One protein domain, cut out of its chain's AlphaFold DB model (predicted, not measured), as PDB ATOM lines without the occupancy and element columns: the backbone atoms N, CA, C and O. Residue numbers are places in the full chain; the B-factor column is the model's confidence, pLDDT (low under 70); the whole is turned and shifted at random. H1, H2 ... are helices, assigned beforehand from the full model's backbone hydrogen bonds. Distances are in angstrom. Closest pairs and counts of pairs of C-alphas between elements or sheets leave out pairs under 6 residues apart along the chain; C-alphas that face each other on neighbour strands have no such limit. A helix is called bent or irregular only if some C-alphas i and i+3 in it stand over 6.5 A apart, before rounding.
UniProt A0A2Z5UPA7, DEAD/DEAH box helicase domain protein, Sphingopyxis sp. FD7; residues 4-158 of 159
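What this domain is: This is residues 4 to 158 of the 159 residues of the protein "DEAD/DEAH box helicase domain protein" of Sphingopyxis sp. FD7 (UniProt A0A2Z5UPA7). A long, nearly straight helix, H3, makes one side of a flat all-helix domain; H4 folds back along its middle part, and H5 and H6 follow on H4's far side. H1 crosses the first arm of H3 with short H2 beside it, while H7 runs across H5 at the opposite end; residues 4 to 9 of H1 and residues 152 to 158 stick out. The 155 printed residues include seven named helices, H1 to H7 in chain order, and no named strand. The whole is only just compact, close to loose, with a radius of gyration of the C-alphas of 17.9 A and spans of 55 by 48 by 22 A.

Where its parts are: H3, residues 44 to 75, was assigned as one helix by its hydrogen bonds but is bent: C-alphas 61 and 64 are 6.9 A apart. Its arms are H3a, residues 44 to 61, 24.4 A, and H3b, residues 64 to 75, 16.5 A, at a shallow tilt of 13 degrees. C-alpha 44 is at (165.240, 142.764, 173.318). H4 spans residues 83 to 94, 15.7 A; H5 residues 99 to 107, 12.1 A; H6 residues 114 to 124, 15.6 A. H7, residues 137 to 156, is 29.2 A long and ends at C-alpha 156, (193.804, 147.361, 141.084). H1, residues 4 to 22, is 25.9 A long and begins at C-alpha 4, (144.560, 156.718, 170.895); H2 is residues 27 to 31, 6.1 A. H3a and H4 are irregular, with C-alphas 51 and 54 6.6 A apart and C-alphas 86 and 89 7.3 A apart; H1 is only just so, with C-alphas 9 and 12 6.8 A apart.

How they stand to each other: H3a touches H4 at a shallow tilt of 22 degrees, opposite ways, closest at the C-alphas of Ala 58 and Ser 89, 4.5 A. H3b and H4, a helical hairpin, only just touch, with 3 pairs of C-alphas within 8 A, the closest Ala 65 and Leu 85, 5.4 A. H1, with residues 14 to 18 alone, touches H3a about perpendicular at 87 degrees; the closest C-alphas are Met 17 and Ser 46, 7.7 A. H2 touches H3a at the C-alphas of Glu 31 and Ser 46, 5.2 A. H5 touches H4 at a steep tilt of 53 degrees, closest at the C-alphas of Ala 91 and Leu 102, 5.6 A. H5 touches H6 at the C-alphas of Arg 105 and Ala 117, 5.3 A, and H7 at those of Ala 103 and Leu 141, 5.2 A. H1 and H7 are apart. Every O i to N i+4 pair is within hydrogen-bond range in H2, H3b, H5, H6 and H7, against 13 of 15 in H1, 11 of 14 in H3a and 6 of 8 in H4.

The domain as a whole: The two C-alphas farthest apart are Gln 5 and Asp 157, 60.4 A. The printed part has no cut; its long links are residues 32 to 43 and 125 to 136. Mean pLDDT of the printed part is 91.6, with residue 37 and residues 156 to 158 under 70.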
ATOM      1  N   ASP A   4     143.964 155.406 171.200       94.94
ATOM      2  CA  ASP A   4     144.560 156.718 170.895       94.94
ATOM      3  C   ASP A   4     145.685 157.068 171.884       94.94
ATOM      4  O   ASP A   4     146.785 157.445 171.478       94.94
ATOM      5  N   GLN A   5     145.461 156.856 173.184       94.06
ATOM      6  CA  GLN A   5     146.486 157.094 174.203       94.06
ATOM      7  C   GLN A   5     147.689 156.153 174.035       94.06
ATOM      8  O   GLN A   5     148.832 156.587 174.178       94.06
ATOM      9  N   ARG A   6     147.450 154.879 173.688       91.06
ATOM     10  CA  ARG A   6     148.517 153.914 173.371       91.06
ATOM     11  C   ARG A   6     149.323 154.357 172.156       91.06
ATOM     12  O   ARG A   6     150.549 154.333 172.208       91.06
ATOM     13  N   GLY A   7     148.644 154.799 171.098       91.81
ATOM     14  CA  GLY A   7     149.268 155.293 169.875       91.81
ATOM     15  C   GLY A   7     150.163 156.500 170.133       91.81
ATOM     16  O   GLY A   7     151.335 156.476 169.769       91.81
ATOM     17  N   ARG A   8     149.659 157.521 170.837       94.94
ATOM     18  CA  ARG A   8     150.445 158.727 171.169       94.94
ATOM     19  C   ARG A   8     151.689 158.427 171.995       94.94
ATOM     20  O   ARG A   8     152.692 159.115 171.844       94.94
ATOM     21  N   HIS A   9     151.627 157.415 172.856       91.62
ATOM     22  CA  HIS A   9     152.779 156.996 173.642       91.62
ATOM     23  C   HIS A   9     153.796 156.190 172.814       91.62
ATOM     24  O   HIS A   9     154.997 156.401 172.949       91.62
ATOM     25  N   ALA A  10     153.333 155.287 171.945       92.19
ATOM     26  CA  ALA A  10     154.204 154.385 171.188       92.19
ATOM     27  C   ALA A  10     154.838 155.027 169.942       92.19
ATOM     28  O   ALA A  10     155.975 154.700 169.603       92.19
ATOM     29  N   LEU A  11     154.127 155.931 169.257       95.25
ATOM     30  CA  LEU A  11     154.574 156.516 167.986       95.25
ATOM     31  C   LEU A  11     155.955 157.191 168.066       95.25
ATOM     32  O   LEU A  11     156.781 156.878 167.212       95.25
ATOM     33  N   PRO A  12     156.270 158.026 169.079       96.12
ATOM     34  CA  PRO A  12     157.599 158.634 169.188       96.12
ATOM     35  C   PRO A  12     158.726 157.601 169.311       96.12
ATOM     36  O   PRO A  12     159.807 157.786 168.755       96.12
ATOM     37  N   VAL A  13     158.469 156.489 170.009       95.69
ATOM     38  CA  VAL A  13     159.441 155.398 170.181       95.69
ATOM     39  C   VAL A  13     159.657 154.666 168.861       95.69
ATOM     40  O   VAL A  13     160.795 154.474 168.437       95.69
ATOM     41  N   ILE A  14     158.566 154.310 168.177       96.75
ATOM     42  CA  ILE A  14     158.611 153.655 166.865       96.75
ATOM     43  C   ILE A  14     159.343 154.538 165.851       96.75
ATOM     44  O   ILE A  14     160.186 154.036 165.114       96.75
ATOM     45  N   GLU A  15     159.067 155.843 165.828       97.25
ATOM     46  CA  GLU A  15     159.730 156.792 164.934       97.25
ATOM     47  C   GLU A  15     161.240 156.867 165.204       97.25
ATOM     48  O   GLU A  15     162.039 156.805 164.267       97.25
ATOM     49  N   ALA A  16     161.649 156.956 166.473       96.75
ATOM     50  CA  ALA A  16     163.060 157.001 166.850       96.75
ATOM     51  C   ALA A  16     163.806 155.711 166.465       96.75
ATOM     52  O   ALA A  16     164.897 155.774 165.894       96.75
ATOM     53  N   MET A  17     163.202 154.546 166.716       97.50
ATOM     54  CA  MET A  17     163.768 153.251 166.324       97.50
ATOM     55  C   MET A  17     163.817 153.087 164.800       97.50
ATOM     56  O   MET A  17     164.815 152.600 164.268       97.50
ATOM     57  N   LEU A  18     162.780 153.537 164.085       97.88
ATOM     58  CA  LEU A  18     162.721 153.478 162.626       97.88
ATOM     59  C   LEU A  18     163.812 154.335 161.980       97.88
ATOM     60  O   LEU A  18     164.476 153.859 161.066       97.88
ATOM     61  N   LYS A  19     164.052 155.557 162.471       97.50
ATOM     62  CA  LYS A  19     165.128 156.423 161.955       97.50
ATOM     63  C   LYS A  19     166.490 155.729 162.023       97.50
ATOM     64  O   LYS A  19     167.196 155.690 161.024       97.50
ATOM     65  N   ARG A  20     166.816 155.114 163.165       97.56
ATOM     66  CA  ARG A  20     168.055 154.337 163.358       97.56
ATOM     67  C   ARG A  20     168.113 153.093 162.469       97.56
ATOM     68  O   ARG A  20     169.148 152.764 161.894       97.56
ATOM     69  N   TRP A  21     166.982 152.408 162.320       97.94
ATOM     70  CA  TRP A  21     166.868 151.239 161.455       97.94
ATOM     71  C   TRP A  21     167.150 151.559 159.981       97.94
ATOM     72  O   TRP A  21     167.924 150.835 159.352       97.94
ATOM     73  N   LEU A  22     166.574 152.643 159.451       97.88
ATOM     74  CA  LEU A  22     166.718 153.050 158.047       97.88
ATOM     75  C   LEU A  22     168.142 153.486 157.688       97.88
ATOM     76  O   LEU A  22     168.559 153.309 156.548       97.88
ATOM     77  N   VAL A  23     168.910 153.996 158.655       96.31
ATOM     78  CA  VAL A  23     170.319 154.362 158.437       96.31
ATOM     79  C   VAL A  23     171.295 153.202 158.663       96.31
ATOM     80  O   VAL A  23     172.499 153.410 158.744       96.31
ATOM     81  N   GLY A  24     170.807 151.965 158.798       96.12
ATOM     82  CA  GLY A  24     171.681 150.799 158.926       96.12
ATOM     83  C   GLY A  24     172.333 150.592 160.304       96.12
ATOM     84  O   GLY A  24     173.165 149.698 160.430       96.12
ATOM     85  N   GLU A  25     171.954 151.334 161.356       96.62
ATOM     86  CA  GLU A  25     172.576 151.198 162.689       96.62
ATOM     87  C   GLU A  25     172.384 149.800 163.302       96.62
ATOM     88  O   GLU A  25     171.285 149.258 163.204       96.62
ATOM     89  N   PRO A  26     173.379 149.211 163.990       96.00
ATOM     90  CA  PRO A  26     173.247 147.894 164.624       96.00
ATOM     91  C   PRO A  26     172.185 147.866 165.741       96.00
ATOM     92  O   PRO A  26     171.783 148.898 166.274       96.00
ATOM     93  N   LEU A  27     171.705 146.664 166.099       95.69
ATOM     94  CA  LEU A  27     170.573 146.500 167.032       95.69
ATOM     95  C   LEU A  27     170.823 147.132 168.406       95.69
ATOM     96  O   LEU A  27     169.906 147.703 168.978       95.69
ATOM     97  N   ASN A  28     172.052 147.079 168.912       94.06
ATOM     98  CA  ASN A  28     172.414 147.708 170.182       94.06
ATOM     99  C   ASN A  28     172.249 149.235 170.144       94.06
ATOM    100  O   ASN A  28     171.886 149.828 171.153       94.06
ATOM    101  N   MET A  29     172.468 149.871 168.989       94.56
ATOM    102  CA  MET A  29     172.253 151.308 168.810       94.56
ATOM    103  C   MET A  29     170.765 151.640 168.678       94.56
ATOM    104  O   MET A  29     170.305 152.616 169.271       94.56
ATOM    105  N   ILE A  30     169.990 150.794 167.995       95.62
ATOM    106  CA  ILE A  30     168.524 150.912 167.941       95.62
ATOM    107  C   ILE A  30     167.919 150.798 169.350       95.62
ATOM    108  O   ILE A  30     167.001 151.550 169.674       95.62
ATOM    109  N   GLU A  31     168.476 149.938 170.210       94.88
ATOM    110  CA  GLU A  31     167.987 149.703 171.578       94.88
ATOM    111  C   GLU A  31     168.000 150.985 172.408       94.88
ATOM    112  O   GLU A  31     167.095 151.231 173.202       94.88
ATOM    113  N   THR A  32     168.990 151.849 172.168       92.81
ATOM    114  CA  THR A  32     169.138 153.127 172.876       92.81
ATOM    115  C   THR A  32     167.995 154.110 172.613       92.81
ATOM    116  O   THR A  32     167.836 155.068 173.366       92.81
ATOM    117  N   ALA A  33     167.190 153.895 171.566       92.62
ATOM    118  CA  ALA A  33     166.001 154.702 171.298       92.62
ATOM    119  C   ALA A  33     164.795 154.318 172.172       92.62
ATOM    120  O   ALA A  33     163.820 155.069 172.212       92.62
ATOM    121  N   TYR A  34     164.832 153.171 172.857       91.75
ATOM    122  CA  TYR A  34     163.731 152.733 173.705       91.75
ATOM    123  C   TYR A  34     163.758 153.444 175.076       91.75
ATOM    124  O   TYR A  34     164.770 153.379 175.784       91.75
ATOM    125  N   PRO A  35     162.667 154.115 175.497       86.44
ATOM    126  CA  PRO A  35     162.607 154.780 176.796       86.44
ATOM    127  C   PRO A  35     162.722 153.788 177.958       86.44
ATOM    128  O   PRO A  35     162.056 152.759 177.969       86.44
ATOM    129  N   GLY A  36     163.523 154.126 178.969       80.44
ATOM    130  CA  GLY A  36     163.731 153.276 180.150       80.44
ATOM    131  C   GLY A  36     164.926 152.326 180.047       80.44
ATOM    132  O   GLY A  36     165.305 151.753 181.062       80.44
ATOM    133  N   GLY A  37     165.566 152.250 178.874       69.50
ATOM    134  CA  GLY A  37     166.763 151.444 178.645       69.50
ATOM    135  C   GLY A  37     166.449 149.952 178.517       69.50
ATOM    136  O   GLY A  37     165.796 149.358 179.369       69.50
ATOM    137  N   GLY A  38     166.918 149.342 177.431       74.38
ATOM    138  CA  GLY A  38     167.000 147.889 177.301       74.38
ATOM    139  C   GLY A  38     168.394 147.387 177.662       74.38
ATOM    140  O   GLY A  38     169.351 148.160 177.679       74.38
ATOM    141  N   ASP A  39     168.513 146.089 177.934       79.94
ATOM    142  CA  ASP A  39     169.806 145.413 178.063       79.94
ATOM    143  C   ASP A  39     170.508 145.426 176.685       79.94
ATOM    144  O   ASP A  39     170.047 144.737 175.763       79.94
ATOM    145  N   PRO A  40     171.600 146.199 176.497       75.56
ATOM    146  CA  PRO A  40     172.232 146.356 175.189       75.56
ATOM    147  C   PRO A  40     172.828 145.052 174.655       75.56
ATOM    148  O   PRO A  40     172.964 144.900 173.443       75.56
ATOM    149  N   GLU A  41     173.153 144.092 175.526       80.69
ATOM    150  CA  GLU A  41     173.660 142.781 175.110       80.69
ATOM    151  C   GLU A  41     172.530 141.920 174.532       80.69
ATOM    152  O   GLU A  41     172.709 141.182 173.555       80.69
ATOM    153  N   LYS A  42     171.321 142.063 175.085       87.69
ATOM    154  CA  LYS A  42     170.140 141.301 174.661       87.69
ATOM    155  C   LYS A  42     169.303 141.981 173.593       87.69
ATOM    156  O   LYS A  42     168.539 141.266 172.944       87.69
ATOM    157  N   CYS A  43     169.445 143.288 173.364       93.94
ATOM    158  CA  CYS A  43     168.728 144.051 172.330       93.94
ATOM    159  C   CYS A  43     167.248 143.630 172.186       93.94
ATOM    160  O   CYS A  43     166.789 143.335 171.074       93.94
ATOM    161  N   GLU A  44     166.543 143.435 173.302       94.50
ATOM    162  CA  GLU A  44     165.240 142.764 173.318       94.50
ATOM    163  C   GLU A  44     164.201 143.592 172.562       94.50
ATOM    164  O   GLU A  44     163.501 143.075 171.682       94.50
ATOM    165  N   TYR A  45     164.162 144.896 172.839       94.75
ATOM    166  CA  TYR A  45     163.202 145.800 172.221       94.75
ATOM    167  C   TYR A  45     163.489 145.984 170.736       94.75
ATOM    168  O   TYR A  45     162.564 145.973 169.924       94.75
ATOM    169  N   SER A  46     164.758 146.071 170.349       95.75
ATOM    170  CA  SER A  46     165.176 146.178 168.950       95.75
ATOM    171  C   SER A  46     164.860 144.916 168.169       95.75
ATOM    172  O   SER A  46     164.356 145.001 167.051       95.75
ATOM    173  N   ARG A  47     165.095 143.731 168.748       95.88
ATOM    174  CA  ARG A  47     164.701 142.457 168.132       95.88
ATOM    175  C   ARG A  47     163.190 142.391 167.954       95.88
ATOM    176  O   ARG A  47     162.730 142.053 166.866       95.88
ATOM    177  N   HIS A  48     162.420 142.760 168.976       95.88
ATOM    178  CA  HIS A  48     160.966 142.811 168.872       95.88
ATOM    179  C   HIS A  48     160.509 143.801 167.789       95.88
ATOM    180  O   HIS A  48     159.702 143.447 166.933       95.88
ATOM    181  N   PHE A  49     161.062 145.015 167.770       97.00
ATOM    182  CA  PHE A  49     160.778 146.035 166.762       97.00
ATOM    183  C   PHE A  49     161.053 145.529 165.341       97.00
ATOM    184  O   PHE A  49     160.172 145.586 164.483       97.00
ATOM    185  N   VAL A  50     162.231 144.957 165.092       96.81
ATOM    186  CA  VAL A  50     162.613 144.467 163.760       96.81
ATOM    187  C   VAL A  50     161.784 143.256 163.329       96.81
ATOM    188  O   VAL A  50     161.409 143.152 162.167       96.81
ATOM    189  N   LEU A  51     161.470 142.338 164.245       97.06
ATOM    190  CA  LEU A  51     160.745 141.110 163.905       97.06
ATOM    191  C   LEU A  51     159.227 141.301 163.820       97.06
ATOM    192  O   LEU A  51     158.563 140.520 163.141       97.06
ATOM    193  N   ARG A  52     158.666 142.287 164.529       96.75
ATOM    194  CA  ARG A  52     157.210 142.464 164.655       96.75
ATOM    195  C   ARG A  52     156.692 143.762 164.057       96.75
ATOM    196  O   ARG A  52     155.614 143.744 163.492       96.75
ATOM    197  N   VAL A  53     157.435 144.863 164.155       97.50
ATOM    198  CA  VAL A  53     156.952 146.194 163.748       97.50
ATOM    199  C   VAL A  53     157.422 146.556 162.340       97.50
ATOM    200  O   VAL A  53     156.623 147.002 161.520       97.50
ATOM    201  N   VAL A  54     158.697 146.324 162.014       98.25
ATOM    202  CA  VAL A  54     159.251 146.621 160.677       98.25
ATOM    203  C   VAL A  54     158.475 145.943 159.535       98.25
ATOM    204  O   VAL A  54     158.240 146.617 158.532       98.25
ATOM    205  N   PRO A  55     158.026 144.672 159.630       98.31
ATOM    206  CA  PRO A  55     157.234 144.051 158.566       98.31
ATOM    207  C   PRO A  55     155.928 144.794 158.265       98.31
ATOM    208  O   PRO A  55     155.592 144.971 157.091       98.31
ATOM    209  N   ASP A  56     155.235 145.272 159.301       98.06
ATOM    210  CA  ASP A  56     153.985 146.024 159.164       98.06
ATOM    211  C   ASP A  56     154.247 147.416 158.582       98.06
ATOM    212  O   ASP A  56     153.561 147.851 157.655       98.06
ATOM    213  N   LEU A  57     155.301 148.093 159.049       98.19
ATOM    214  CA  LEU A  57     155.729 149.374 158.485       98.19
ATOM    215  C   LEU A  57     156.118 149.241 157.009       98.19
ATOM    216  O   LEU A  57     155.729 150.075 156.196       98.19
ATOM    217  N   ALA A  58     156.828 148.174 156.637       98.25
ATOM    218  CA  ALA A  58     157.189 147.896 155.253       98.25
ATOM    219  C   ALA A  58     155.954 147.638 154.379       98.25
ATOM    220  O   ALA A  58     155.917 148.058 153.221       98.25
ATOM    221  N   PHE A  59     154.930 146.968 154.915       97.81
ATOM    222  CA  PHE A  59     153.657 146.802 154.218       97.81
ATOM    223  C   PHE A  59     152.975 148.154 153.977       97.81
ATOM    224  O   PHE A  59     152.627 148.459 152.834       97.81
ATOM    225  N   LEU A  60     152.846 148.983 155.021       97.75
ATOM    226  CA  LEU A  60     152.240 150.317 154.931       97.75
ATOM    227  C   LEU A  60     152.990 151.218 153.941       97.75
ATOM    228  O   LEU A  60     152.372 151.869 153.102       97.75
ATOM    229  N   ALA A  61     154.320 151.186 153.980       97.31
ATOM    230  CA  ALA A  61     155.207 151.900 153.069       97.31
ATOM    231  C   ALA A  61     155.010 151.526 151.588       97.31
ATOM    232  O   ALA A  61     155.267 152.342 150.709       97.31
ATOM    233  N   GLY A  62     154.535 150.314 151.290       96.50
ATOM    234  CA  GLY A  62     154.240 149.886 149.919       96.50
ATOM    235  C   GLY A  62     152.872 150.330 149.395       96.50
ATOM    236  O   GLY A  62     152.616 150.230 148.193       96.50
ATOM    237  N   LEU A  63     151.973 150.802 150.264       97.38
ATOM    238  CA  LEU A  63     150.613 151.174 149.867       97.38
ATOM    239  C   LEU A  63     150.563 152.350 148.882       97.38
ATOM    240  O   LEU A  63     149.825 152.223 147.905       97.38
ATOM    241  N   PRO A  64     151.327 153.451 149.050       95.12
ATOM    242  CA  PRO A  64     151.267 154.583 148.125       95.12
ATOM    243  C   PRO A  64     151.538 154.186 146.672       95.12
ATOM    244  O   PRO A  64     150.743 154.517 145.795       95.12
ATOM    245  N   ALA A  65     152.598 153.409 146.419       93.44
ATOM    246  CA  ALA A  65     152.903 152.917 145.078       93.44
ATOM    247  C   ALA A  65     151.768 152.040 144.531       93.44
ATOM    248  O   ALA A  65     151.296 152.278 143.427       93.44
ATOM    249  N   ARG A  66     151.260 151.080 145.316       94.31
ATOM    250  CA  ARG A  66     150.156 150.196 144.890       94.31
ATOM    251  C   ARG A  66     148.879 150.964 144.552       94.31
ATOM    252  O   ARG A  66     148.222 150.647 143.565       94.31
ATOM    253  N   ILE A  67     148.541 151.972 145.355       95.25
ATOM    254  CA  ILE A  67     147.380 152.835 145.117       95.25
ATOM    255  C   ILE A  67     147.573 153.623 143.819       95.25
ATOM    256  O   ILE A  67     146.647 153.689 143.016       95.25
ATOM    257  N   LEU A  68     148.761 154.186 143.587       93.31
ATOM    258  CA  LEU A  68     149.063 154.916 142.353       93.31
ATOM    259  C   LEU A  68     149.003 154.013 141.116       93.31
ATOM    260  O   LEU A  68     148.349 154.390 140.150       93.31
ATOM    261  N   ILE A  69     149.580 152.804 141.166       91.88
ATOM    262  CA  ILE A  69     149.482 151.812 140.076       91.88
ATOM    263  C   ILE A  69     148.014 151.529 139.754       91.88
ATOM    264  O   ILE A  69     147.605 151.596 138.599       91.88
ATOM    265  N   ALA A  70     147.208 151.241 140.779       93.44
ATOM    266  CA  ALA A  70     145.801 150.905 140.597       93.44
ATOM    267  C   ALA A  70     144.986 152.071 140.009       93.44
ATOM    268  O   ALA A  70     144.103 151.847 139.183       93.44
ATOM    269  N   ARG A  71     145.282 153.315 140.413       94.38
ATOM    270  CA  ARG A  71     144.630 154.515 139.862       94.38
ATOM    271  C   ARG A  71     145.039 154.760 138.411       94.38
ATOM    272  O   ARG A  71     144.160 154.896 137.571       94.38
ATOM    273  N   ASN A  72     146.335 154.715 138.108       93.94
ATOM    274  CA  ASN A  72     146.845 154.883 136.748       93.94
ATOM    275  C   ASN A  72     146.252 153.840 135.791       93.94
ATOM    276  O   ASN A  72     145.785 154.194 134.714       93.94
ATOM    277  N   ALA A  73     146.183 152.573 136.215       92.31
ATOM    278  CA  ALA A  73     145.574 151.502 135.429       92.31
ATOM    279  C   ALA A  73     144.080 151.745 135.157       92.31
ATOM    280  O   ALA A  73     143.604 151.491 134.053       92.31
ATOM    281  N   LYS A  74     143.337 152.260 136.145       94.62
ATOM    282  CA  LYS A  74     141.919 152.614 135.981       94.62
ATOM    283  C   LYS A  74     141.723 153.758 134.981       94.62
ATOM    284  O   LYS A  74     140.760 153.731 134.220       94.62
ATOM    285  N   ASP A  75     142.622 154.734 134.996       94.81
ATOM    286  CA  ASP A  75     142.527 155.950 134.184       94.81
ATOM    287  C   ASP A  75     143.236 155.813 132.817       94.81
ATOM    288  O   ASP A  75     143.272 156.768 132.044       94.81
ATOM    289  N   GLY A  76     143.796 154.636 132.497       92.81
ATOM    290  CA  GLY A  76     144.523 154.383 131.244       92.81
ATOM    291  C   GLY A  76     145.844 155.153 131.125       92.81
ATOM    292  O   GLY A  76     146.305 155.418 130.018       92.81
ATOM    293  N   ILE A  77     146.436 155.549 132.253       91.56
ATOM    294  CA  ILE A  77     147.677 156.325 132.309       91.56
ATOM    295  C   ILE A  77     148.868 155.366 132.355       91.56
ATOM    296  O   ILE A  77     149.123 154.724 133.375       91.56
ATOM    297  N   GLU A  78     149.656 155.327 131.285       82.12
ATOM    298  CA  GLU A  78     150.965 154.666 131.270       82.12
ATOM    299  C   GLU A  78     152.054 155.669 131.662       82.12
ATOM    300  O   GLU A  78     152.718 156.270 130.821       82.12
ATOM    301  N   ALA A  79     152.205 155.889 132.969       79.88
ATOM    302  CA  ALA A  79     153.276 156.711 133.523       79.88
ATOM    303  C   ALA A  79     154.113 155.895 134.521       79.88
ATOM    304  O   ALA A  79     153.531 155.250 135.406       79.88
ATOM    305  N   PRO A  80     155.457 155.932 134.420       81.75
ATOM    306  CA  PRO A  80     156.329 155.273 135.380       81.75
ATOM    307  C   PRO A  80     156.158 155.892 136.769       81.75
ATOM    308  O   PRO A  80     155.971 157.101 136.930       81.75
ATOM    309  N   ILE A  81     156.222 155.048 137.795       86.81
ATOM    310  CA  ILE A  81     156.180 155.495 139.187       86.81
ATOM    311  C   ILE A  81     157.607 155.690 139.665       86.81
ATOM    312  O   ILE A  81     158.437 154.802 139.503       86.81
ATOM    313  N   ARG A  82     157.852 156.833 140.313       87.00
ATOM    314  CA  ARG A  82     159.151 157.188 140.893       87.00
ATOM    315  C   ARG A  82     159.739 156.025 141.702       87.00
ATOM    316  O   ARG A  82     159.055 155.488 142.583       87.00
ATOM    317  N   SER A  83     161.012 155.709 141.460       87.50
ATOM    318  CA  SER A  83     161.760 154.623 142.119       87.50
ATOM    319  C   SER A  83     161.659 154.666 143.646       87.50
ATOM    320  O   SER A  83     161.475 153.641 144.300       87.50
ATOM    321  N   VAL A  84     161.681 155.861 144.238       90.50
ATOM    322  CA  VAL A  84     161.516 156.062 145.687       90.50
ATOM    323  C   VAL A  84     160.218 155.442 146.209       90.50
ATOM    324  O   VAL A  84     160.221 154.818 147.264       90.50
ATOM    325  N   LEU A  85     159.105 155.562 145.478       92.31
ATOM    326  CA  LEU A  85     157.820 155.000 145.901       92.31
ATOM    327  C   LEU A  85     157.768 153.487 145.696       92.31
ATOM    328  O   LEU A  85     157.274 152.767 146.564       92.31
ATOM    329  N   THR A  86     158.269 152.997 144.561       92.06
ATOM    330  CA  THR A  86     158.240 151.561 144.236       92.06
ATOM    331  C   THR A  86     159.162 150.750 145.148       92.06
ATOM    332  O   THR A  86     158.857 149.601 145.472       92.06
ATOM    333  N   THR A  87     160.242 151.361 145.637       94.38
ATOM    334  CA  THR A  87     161.237 150.725 146.514       94.38
ATOM    335  C   THR A  87     160.985 150.923 148.003       94.38
ATOM    336  O   THR A  87     161.544 150.166 148.795       94.38
ATOM    337  N   LEU A  88     160.129 151.869 148.410       96.06
ATOM    338  CA  LEU A  88     159.969 152.269 149.816       96.06
ATOM    339  C   LEU A  88     159.686 151.088 150.756       96.06
ATOM    340  O   LEU A  88     160.252 150.998 151.842       96.06
ATOM    341  N   SER A  89     158.849 150.142 150.323       97.44
ATOM    342  CA  SER A  89     158.565 148.917 151.085       97.44
ATOM    343  C   SER A  89     159.821 148.066 151.311       97.44
ATOM    344  O   SER A  89     160.075 147.604 152.426       97.44
ATOM    345  N   GLY A  90     160.626 147.884 150.260       96.75
ATOM    346  CA  GLY A  90     161.898 147.171 150.325       96.75
ATOM    347  C   GLY A  90     162.918 147.908 151.188       96.75
ATOM    348  O   GLY A  90     163.549 147.283 152.034       96.75
ATOM    349  N   ALA A  91     163.016 149.229 151.036       97.19
ATOM    350  CA  ALA A  91     163.914 150.075 151.810       97.19
ATOM    351  C   ALA A  91     163.602 149.990 153.313       97.19
ATOM    352  O   ALA A  91     164.485 149.683 154.111       97.19
ATOM    353  N   VAL A  92     162.327 150.113 153.702       98.12
ATOM    354  CA  VAL A  92     161.908 149.943 155.102       98.12
ATOM    355  C   VAL A  92     162.191 148.532 155.603       98.12
ATOM    356  O   VAL A  92     162.712 148.377 156.703       98.12
ATOM    357  N   ARG A  93     161.890 147.491 154.823       97.19
ATOM    358  CA  ARG A  93     162.124 146.099 155.240       97.19
ATOM    359  C   ARG A  93     163.602 145.784 155.450       97.19
ATOM    360  O   ARG A  93     163.925 145.005 156.339       97.19
ATOM    361  N   GLU A  94     164.470 146.343 154.621       96.56
ATOM    362  CA  GLU A  94     165.905 146.058 154.635       96.56
ATOM    363  C   GLU A  94     166.707 147.058 155.482       96.56
ATOM    364  O   GLU A  94     167.895 146.841 155.715       96.56
ATOM    365  N   GLY A  95     166.058 148.118 155.975       97.00
ATOM    366  CA  GLY A  95     166.675 149.174 156.776       97.00
ATOM    367  C   GLY A  95     167.623 150.050 155.963       97.00
ATOM    368  O   GLY A  95     168.773 150.246 156.351       97.00
ATOM    369  N   CYS A  96     167.109 150.540 154.837       97.38
ATOM    370  CA  CYS A  96     167.757 151.456 153.908       97.38
ATOM    371  C   CYS A  96     166.957 152.764 153.821       97.38
ATOM    372  O   CYS A  96     165.727 152.748 153.889       97.38
ATOM    373  N   ASP A  97     167.644 153.884 153.619       95.81
ATOM    374  CA  ASP A  97     167.078 155.238 153.537       95.81
ATOM    375  C   ASP A  97     166.999 155.787 152.101       95.81
ATOM    376  O   ASP A  97     166.432 156.858 151.888       95.81
ATOM    377  N   SER A  98     167.503 155.048 151.107       94.62
ATOM    378  CA  SER A  98     167.398 155.397 149.685       94.62
ATOM    379  C   SER A  98     167.284 154.160 148.774       94.62
ATOM    380  O   SER A  98     167.645 153.048 149.194       94.62
ATOM    381  N   PRO A  99     166.819 154.326 147.516       95.12
ATOM    382  CA  PRO A  99     166.862 153.274 146.498       95.12
ATOM    383  C   PRO A  99     168.275 152.719 146.275       95.12
ATOM    384  O   PRO A  99     168.456 151.510 146.180       95.12
ATOM    385  N   GLU A 100     169.296 153.574 146.262       95.50
ATOM    386  CA  GLU A 100     170.698 153.181 146.105       95.50
ATOM    387  C   GLU A 100     171.191 152.327 147.275       95.50
ATOM    388  O   GLU A 100     171.835 151.299 147.063       95.50
ATOM    389  N   CYS A 101     170.861 152.711 148.512       96.38
ATOM    390  CA  CYS A 101     171.203 151.920 149.692       96.38
ATOM    391  C   CYS A 101     170.547 150.527 149.618       96.38
ATOM    392  O   CYS A 101     171.199 149.511 149.876       96.38
ATOM    393  N   LEU A 102     169.284 150.462 149.176       96.62
ATOM    394  CA  LEU A 102     168.587 149.197 148.936       96.62
ATOM    395  C   LEU A 102     169.257 148.374 147.827       96.62
ATOM    396  O   LEU A 102     169.432 147.164 147.983       96.62
ATOM    397  N   ALA A 103     169.657 149.007 146.727       96.00
ATOM    398  CA  ALA A 103     170.356 148.356 145.626       96.00
ATOM    399  C   ALA A 103     171.698 147.761 146.082       96.00
ATOM    400  O   ALA A 103     171.960 146.586 145.816       96.00
ATOM    401  N   VAL A 104     172.497 148.495 146.866       96.00
ATOM    402  CA  VAL A 104     173.724 147.958 147.484       96.00
ATOM    403  C   VAL A 104     173.409 146.769 148.381       96.00
ATOM    404  O   VAL A 104     174.059 145.729 148.285       96.00
ATOM    405  N   ARG A 105     172.378 146.881 149.223       95.56
ATOM    406  CA  ARG A 105     171.962 145.809 150.129       95.56
ATOM    407  C   ARG A 105     171.555 144.533 149.392       95.56
ATOM    408  O   ARG A 105     171.884 143.446 149.874       95.56
ATOM    409  N   LYS A 106     170.859 144.653 148.256       94.38
ATOM    410  CA  LYS A 106     170.492 143.520 147.391       94.38
ATOM    411  C   LYS A 106     171.704 142.950 146.655       94.38
ATOM    412  O   LYS A 106     171.831 141.731 146.587       94.38
ATOM    413  N   ASN A 107     172.611 143.804 146.182       92.19
ATOM    414  CA  ASN A 107     173.826 143.391 145.478       92.19
ATOM    415  C   ASN A 107     174.835 142.672 146.393       92.19
ATOM    416  O   ASN A 107     175.476 141.719 145.967       92.19
ATOM    417  N   ALA A 108     174.940 143.076 147.663       90.94
ATOM    418  CA  ALA A 108     175.845 142.471 148.644       90.94
ATOM    419  C   ALA A 108     175.472 141.021 149.029       90.94
ATOM    420  O   ALA A 108     176.293 140.295 149.585       90.94
ATOM    421  N   GLY A 109     174.240 140.586 148.744       88.12
ATOM    422  CA  GLY A 109     173.762 139.238 149.050       88.12
ATOM    423  C   GLY A 109     173.251 139.052 150.486       88.12
ATOM    424  O   GLY A 109     173.374 139.910 151.363       88.12
ATOM    425  N   SER A 110     172.613 137.907 150.736       85.56
ATOM    426  CA  SER A 110     171.897 137.625 151.991       85.56
ATOM    427  C   SER A 110     172.806 137.362 153.196       85.56
ATOM    428  O   SER A 110     172.365 137.550 154.328       85.56
ATOM    429  N   SER A 111     174.061 136.963 152.971       91.25
ATOM    430  CA  SER A 111     175.057 136.704 154.021       91.25
ATOM    431  C   SER A 111     175.624 137.979 154.650       91.25
ATOM    432  O   SER A 111     176.140 137.934 155.766       91.25
ATOM    433  N   VAL A 112     175.517 139.120 153.965       94.25
ATOM    434  CA  VAL A 112     175.993 140.410 154.469       94.25
ATOM    435  C   VAL A 112     174.953 141.005 155.415       94.25
ATOM    436  O   VAL A 112     173.770 141.126 155.084       94.25
ATOM    437  N   SER A 113     175.397 141.375 156.619       95.06
ATOM    438  CA  SER A 113     174.533 142.013 157.615       95.06
ATOM    439  C   SER A 113     174.104 143.408 157.148       95.06
ATOM    440  O   SER A 113     174.828 144.075 156.412       95.06
ATOM    441  N   ARG A 114     172.940 143.891 157.601       95.31
ATOM    442  CA  ARG A 114     172.460 145.240 157.249       95.31
ATOM    443  C   ARG A 114     173.486 146.344 157.580       95.31
ATOM    444  O   ARG A 114     173.765 147.130 156.680       95.31
ATOM    445  N   PRO A 115     174.091 146.407 158.785       97.19
ATOM    446  CA  PRO A 115     175.114 147.417 159.067       97.19
ATOM    447  C   PRO A 115     176.345 147.303 158.160       97.19
ATOM    448  O   PRO A 115     176.882 148.318 157.730       97.19
ATOM    449  N   ALA A 116     176.771 146.083 157.811       96.69
ATOM    450  CA  ALA A 116     177.872 145.894 156.866       96.69
ATOM    451  C   ALA A 116     177.496 146.384 155.458       96.69
ATOM    452  O   ALA A 116     178.269 147.103 154.836       96.69
ATOM    453  N   ALA A 117     176.286 146.073 154.981       96.06
ATOM    454  CA  ALA A 117     175.776 146.577 153.708       96.06
ATOM    455  C   ALA A 117     175.650 148.109 153.694       96.06
ATOM    456  O   ALA A 117     175.940 148.730 152.674       96.06
ATOM    457  N   ARG A 118     175.282 148.729 154.823       96.94
ATOM    458  CA  ARG A 118     175.318 150.188 154.969       96.94
ATOM    459  C   ARG A 118     176.739 150.728 154.831       96.94
ATOM    460  O   ARG A 118     176.948 151.652 154.057       96.94
ATOM    461  N   GLY A 119     177.711 150.111 155.499       96.19
ATOM    462  CA  GLY A 119     179.118 150.489 155.354       96.19
ATOM    463  C   GLY A 119     179.636 150.345 153.918       96.19
ATOM    464  O   GLY A 119     180.443 151.160 153.480       96.19
ATOM    465  N   LEU A 120     179.161 149.347 153.165       94.69
ATOM    466  CA  LEU A 120     179.447 149.209 151.733       94.69
ATOM    467  C   LEU A 120     178.810 150.340 150.911       94.69
ATOM    468  O   LEU A 120     179.447 150.874 150.008       94.69
ATOM    469  N   TYR A 121     177.573 150.730 151.229       96.06
ATOM    470  CA  TYR A 121     176.910 151.860 150.578       96.06
ATOM    471  C   TYR A 121     177.659 153.171 150.835       96.06
ATOM    472  O   TYR A 121     177.962 153.883 149.884       96.06
ATOM    473  N   ASP A 122     178.030 153.453 152.085       95.38
ATOM    474  CA  ASP A 122     178.728 154.688 152.456       95.38
ATOM    475  C   ASP A 122     180.088 154.832 151.737       95.38
ATOM    476  O   ASP A 122     180.509 155.951 151.437       95.38
ATOM    477  N   GLN A 123     180.755 153.715 151.407       92.94
ATOM    478  CA  GLN A 123     182.002 153.705 150.627       92.94
ATOM    479  C   GLN A 123     181.797 154.155 149.179       92.94
ATOM    480  O   GLN A 123     182.612 154.909 148.649       92.94
ATOM    481  N   ILE A 124     180.715 153.708 148.540       92.44
ATOM    482  CA  ILE A 124     180.489 153.944 147.110       92.44
ATOM    483  C   ILE A 124     179.540 155.111 146.833       92.44
ATOM    484  O   ILE A 124     179.441 155.529 145.685       92.44
ATOM    485  N   ALA A 125     178.825 155.631 147.838       92.62
ATOM    486  CA  ALA A 125     177.690 156.542 147.656       92.62
ATOM    487  C   ALA A 125     178.013 157.761 146.778       92.62
ATOM    488  O   ALA A 125     177.173 158.205 146.003       92.62
ATOM    489  N   ARG A 126     179.245 158.278 146.871       90.88
ATOM    490  CA  ARG A 126     179.720 159.425 146.076       90.88
ATOM    491  C   ARG A 126     180.023 159.086 144.616       90.88
ATOM    492  O   ARG A 126     180.051 159.991 143.790       90.88
ATOM    493  N   SER A 127     180.261 157.814 144.322       90.62
ATOM    494  CA  SER A 127     180.575 157.299 142.989       90.62
ATOM    495  C   SER A 127     179.338 156.784 142.257       90.62
ATOM    496  O   SER A 127     179.426 156.461 141.076       90.62
ATOM    497  N   ILE A 128     178.185 156.692 142.933       92.06
ATOM    498  CA  ILE A 128     176.925 156.315 142.296       92.06
ATOM    499  C   ILE A 128     176.429 157.510 141.461       92.06
ATOM    500  O   ILE A 128     176.180 158.577 142.027       92.06
ATOM    501  N   PRO A 129     176.248 157.358 140.134       89.19
ATOM    502  CA  PRO A 129     175.683 158.415 139.299       89.19
ATOM    503  C   PRO A 129     174.283 158.817 139.771       89.19
ATOM    504  O   PRO A 129     173.526 157.962 140.230       89.19
ATOM    505  N   ILE A 130     173.908 160.089 139.621       88.06
ATOM    506  CA  ILE A 130     172.545 160.554 139.925       88.06
ATOM    507  C   ILE A 130     171.555 159.838 138.994       88.06
ATOM    508  O   ILE A 130     171.772 159.792 137.784       88.06
ATOM    509  N   GLY A 131     170.498 159.265 139.571       84.88
ATOM    510  CA  GLY A 131     169.434 158.594 138.827       84.88
ATOM    511  C   GLY A 131     168.410 159.551 138.216       84.88
ATOM    512  O   GLY A 131     168.317 160.719 138.602       84.88
ATOM    513  N   GLU A 132     167.616 159.050 137.272       85.44
ATOM    514  CA  GLU A 132     166.496 159.799 136.689       85.44
ATOM    515  C   GLU A 132     165.228 159.662 137.547       85.44
ATOM    516  O   GLU A 132     164.977 158.619 138.145       85.44
ATOM    517  N   GLU A 133     164.368 160.689 137.591       73.81
ATOM    518  CA  GLU A 133     163.168 160.665 138.452       73.81
ATOM    519  C   GLU A 133     162.189 159.521 138.131       73.81
ATOM    520  O   GLU A 133     161.447 159.066 139.008       73.81
ATOM    521  N   SER A 134     162.160 159.093 136.870       75.25
ATOM    522  CA  SER A 134     161.289 158.043 136.341       75.25
ATOM    523  C   SER A 134     162.001 156.711 136.132       75.25
ATOM    524  O   SER A 134     161.412 155.816 135.526       75.25
ATOM    525  N   GLU A 135     163.248 156.579 136.585       84.25
ATOM    526  CA  GLU A 135     163.961 155.314 136.468       84.25
ATOM    527  C   GLU A 135     163.258 154.226 137.291       84.25
ATOM    528  O   GLU A 135     162.662 154.487 138.345       84.25
ATOM    529  N   ASP A 136     163.329 152.990 136.810       87.88
ATOM    530  CA  ASP A 136     162.926 151.845 137.605       87.88
ATOM    531  C   ASP A 136     164.062 151.398 138.541       87.88
ATOM    532  O   ASP A 136     165.177 151.928 138.561       87.88
ATOM    533  N   PHE A 137     163.761 150.417 139.386       89.69
ATOM    534  CA  PHE A 137     164.749 149.933 140.342       89.69
ATOM    535  C   PHE A 137     165.889 149.136 139.685       89.69
ATOM    536  O   PHE A 137     166.983 149.091 140.245       89.69
ATOM    537  N   GLU A 138     165.675 148.542 138.508       90.25
ATOM    538  CA  GLU A 138     166.742 147.833 137.790       90.25
ATOM    539  C   GLU A 138     167.792 148.822 137.275       90.25
ATOM    540  O   GLU A 138     168.986 148.610 137.482       90.25
ATOM    541  N   ALA A 139     167.367 149.974 136.754       91.88
ATOM    542  CA  ALA A 139     168.280 151.063 136.412       91.88
ATOM    543  C   ALA A 139     169.100 151.540 137.631       91.88
ATOM    544  O   ALA A 139     170.310 151.753 137.530       91.88
ATOM    545  N   THR A 140     168.479 151.622 138.816       93.00
ATOM    546  CA  THR A 140     169.197 151.929 140.071       93.00
ATOM    547  C   THR A 140     170.250 150.862 140.403       93.00
ATOM    548  O   THR A 140     171.373 151.194 140.797       93.00
ATOM    549  N   LEU A 141     169.914 149.576 140.247       92.56
ATOM    550  CA  LEU A 141     170.845 148.465 140.463       92.56
ATOM    551  C   LEU A 141     172.035 148.534 139.506       92.56
ATOM    552  O   LEU A 141     173.173 148.339 139.938       92.56
ATOM    553  N   ASP A 142     171.794 148.845 138.238       93.69
ATOM    554  CA  ASP A 142     172.845 148.947 137.231       93.69
ATOM    555  C   ASP A 142     173.795 150.117 137.507       93.69
ATOM    556  O   ASP A 142     175.014 149.936 137.445       93.69
ATOM    557  N   ARG A 143     173.279 151.276 137.946       94.06
ATOM    558  CA  ARG A 143     174.115 152.396 138.424       94.06
ATOM    559  C   ARG A 143     175.007 151.987 139.598       94.06
ATOM    560  O   ARG A 143     176.196 152.304 139.616       94.06
ATOM    561  N   VAL A 144     174.456 151.255 140.568       93.94
ATOM    562  CA  VAL A 144     175.217 150.750 141.722       93.94
ATOM    563  C   VAL A 144     176.290 149.746 141.295       93.94
ATOM    564  O   VAL A 144     177.421 149.822 141.772       93.94
ATOM    565  N   ARG A 145     175.973 148.820 140.385       92.75
ATOM    566  CA  ARG A 145     176.943 147.851 139.846       92.75
ATOM    567  C   ARG A 145     178.074 148.541 139.086       92.75
ATOM    568  O   ARG A 145     179.228 148.161 139.258       92.75
ATOM    569  N   ALA A 146     177.760 149.569 138.300       91.44
ATOM    570  CA  ALA A 146     178.762 150.371 137.607       91.44
ATOM    571  C   ALA A 146     179.704 151.081 138.596       91.44
ATOM    572  O   ALA A 146     180.920 151.021 138.428       91.44
ATOM    573  N   ALA A 147     179.164 151.673 139.668       91.31
ATOM    574  CA  ALA A 147     179.970 152.295 140.721       91.31
ATOM    575  C   ALA A 147     180.908 151.289 141.418       91.31
ATOM    576  O   ALA A 147     182.070 151.602 141.670       91.31
ATOM    577  N   TRP A 148     180.434 150.063 141.675       89.31
ATOM    578  CA  TRP A 148     181.271 148.979 142.204       89.31
ATOM    579  C   TRP A 148     182.394 148.573 141.256       89.31
ATOM    580  O   TRP A 148     183.518 148.369 141.708       89.31
ATOM    581  N   ALA A 149     182.098 148.448 139.961       87.56
ATOM    582  CA  ALA A 149     183.101 148.092 138.965       87.56
ATOM    583  C   ALA A 149     184.223 149.138 138.927       87.56
ATOM    584  O   ALA A 149     185.389 148.765 138.975       87.56
ATOM    585  N   ILE A 150     183.875 150.430 138.925       85.06
ATOM    586  CA  ILE A 150     184.847 151.533 138.948       85.06
ATOM    587  C   ILE A 150     185.743 151.450 140.190       85.06
ATOM    588  O   ILE A 150     186.961 151.475 140.058       85.06
ATOM    589  N   LEU A 151     185.160 151.273 141.381       82.31
ATOM    590  CA  LEU A 151     185.939 151.188 142.620       82.31
ATOM    591  C   LEU A 151     186.884 149.973 142.635       82.31
ATOM    592  O   LEU A 151     188.020 150.078 143.088       82.31
ATOM    593  N   ALA A 152     186.441 148.834 142.097       82.31
ATOM    594  CA  ALA A 152     187.285 147.650 141.969       82.31
ATOM    595  C   ALA A 152     188.463 147.862 140.998       82.31
ATOM    596  O   ALA A 152     189.545 147.338 141.247       82.31
ATOM    597  N   PHE A 153     188.274 148.630 139.918       79.00
ATOM    598  CA  PHE A 153     189.363 149.012 139.014       79.00
ATOM    599  C   PHE A 153     190.354 149.977 139.683       79.00
ATOM    600  O   PHE A 153     191.556 149.731 139.626       79.00
ATOM    601  N   ASP A 154     189.870 151.006 140.385       72.31
ATOM    602  CA  ASP A 154     190.724 151.986 141.078       72.31
ATOM    603  C   ASP A 154     191.626 151.351 142.150       72.31
ATOM    604  O   ASP A 154     192.692 151.882 142.465       72.31
ATOM    605  N   ASP A 155     191.202 150.241 142.756       70.25
ATOM    606  CA  ASP A 155     192.009 149.510 143.739       70.25
ATOM    607  C   ASP A 155     193.042 148.575 143.094       70.25
ATOM    608  O   ASP A 155     194.077 148.310 143.706       70.25
ATOM    609  N   LEU A 156     192.817 148.124 141.855       64.62
ATOM    610  CA  LEU A 156     193.804 147.361 141.084       64.62
ATOM    611  C   LEU A 156     194.956 148.245 140.589       64.62
ATOM    612  O   LEU A 156     196.096 147.793 140.591       64.62
ATOM    613  N   ASP A 157     194.685 149.504 140.236       58.56
ATOM    614  CA  ASP A 157     195.706 150.464 139.781       58.56
ATOM    615  C   ASP A 157     196.628 150.969 140.913       58.56
ATOM    616  O   ASP A 157     197.632 151.639 140.659       58.56
ATOM    617  N   LYS A 158     196.299 150.667 142.176       56.19
ATOM    618  CA  LYS A 158     197.095 151.028 143.365       56.19
ATOM    619  C   LYS A 158     198.016 149.902 143.860       56.19
ATOM    620  O   LYS A 158     198.711 150.115 144.858       56.19
TER     621      LYS A 158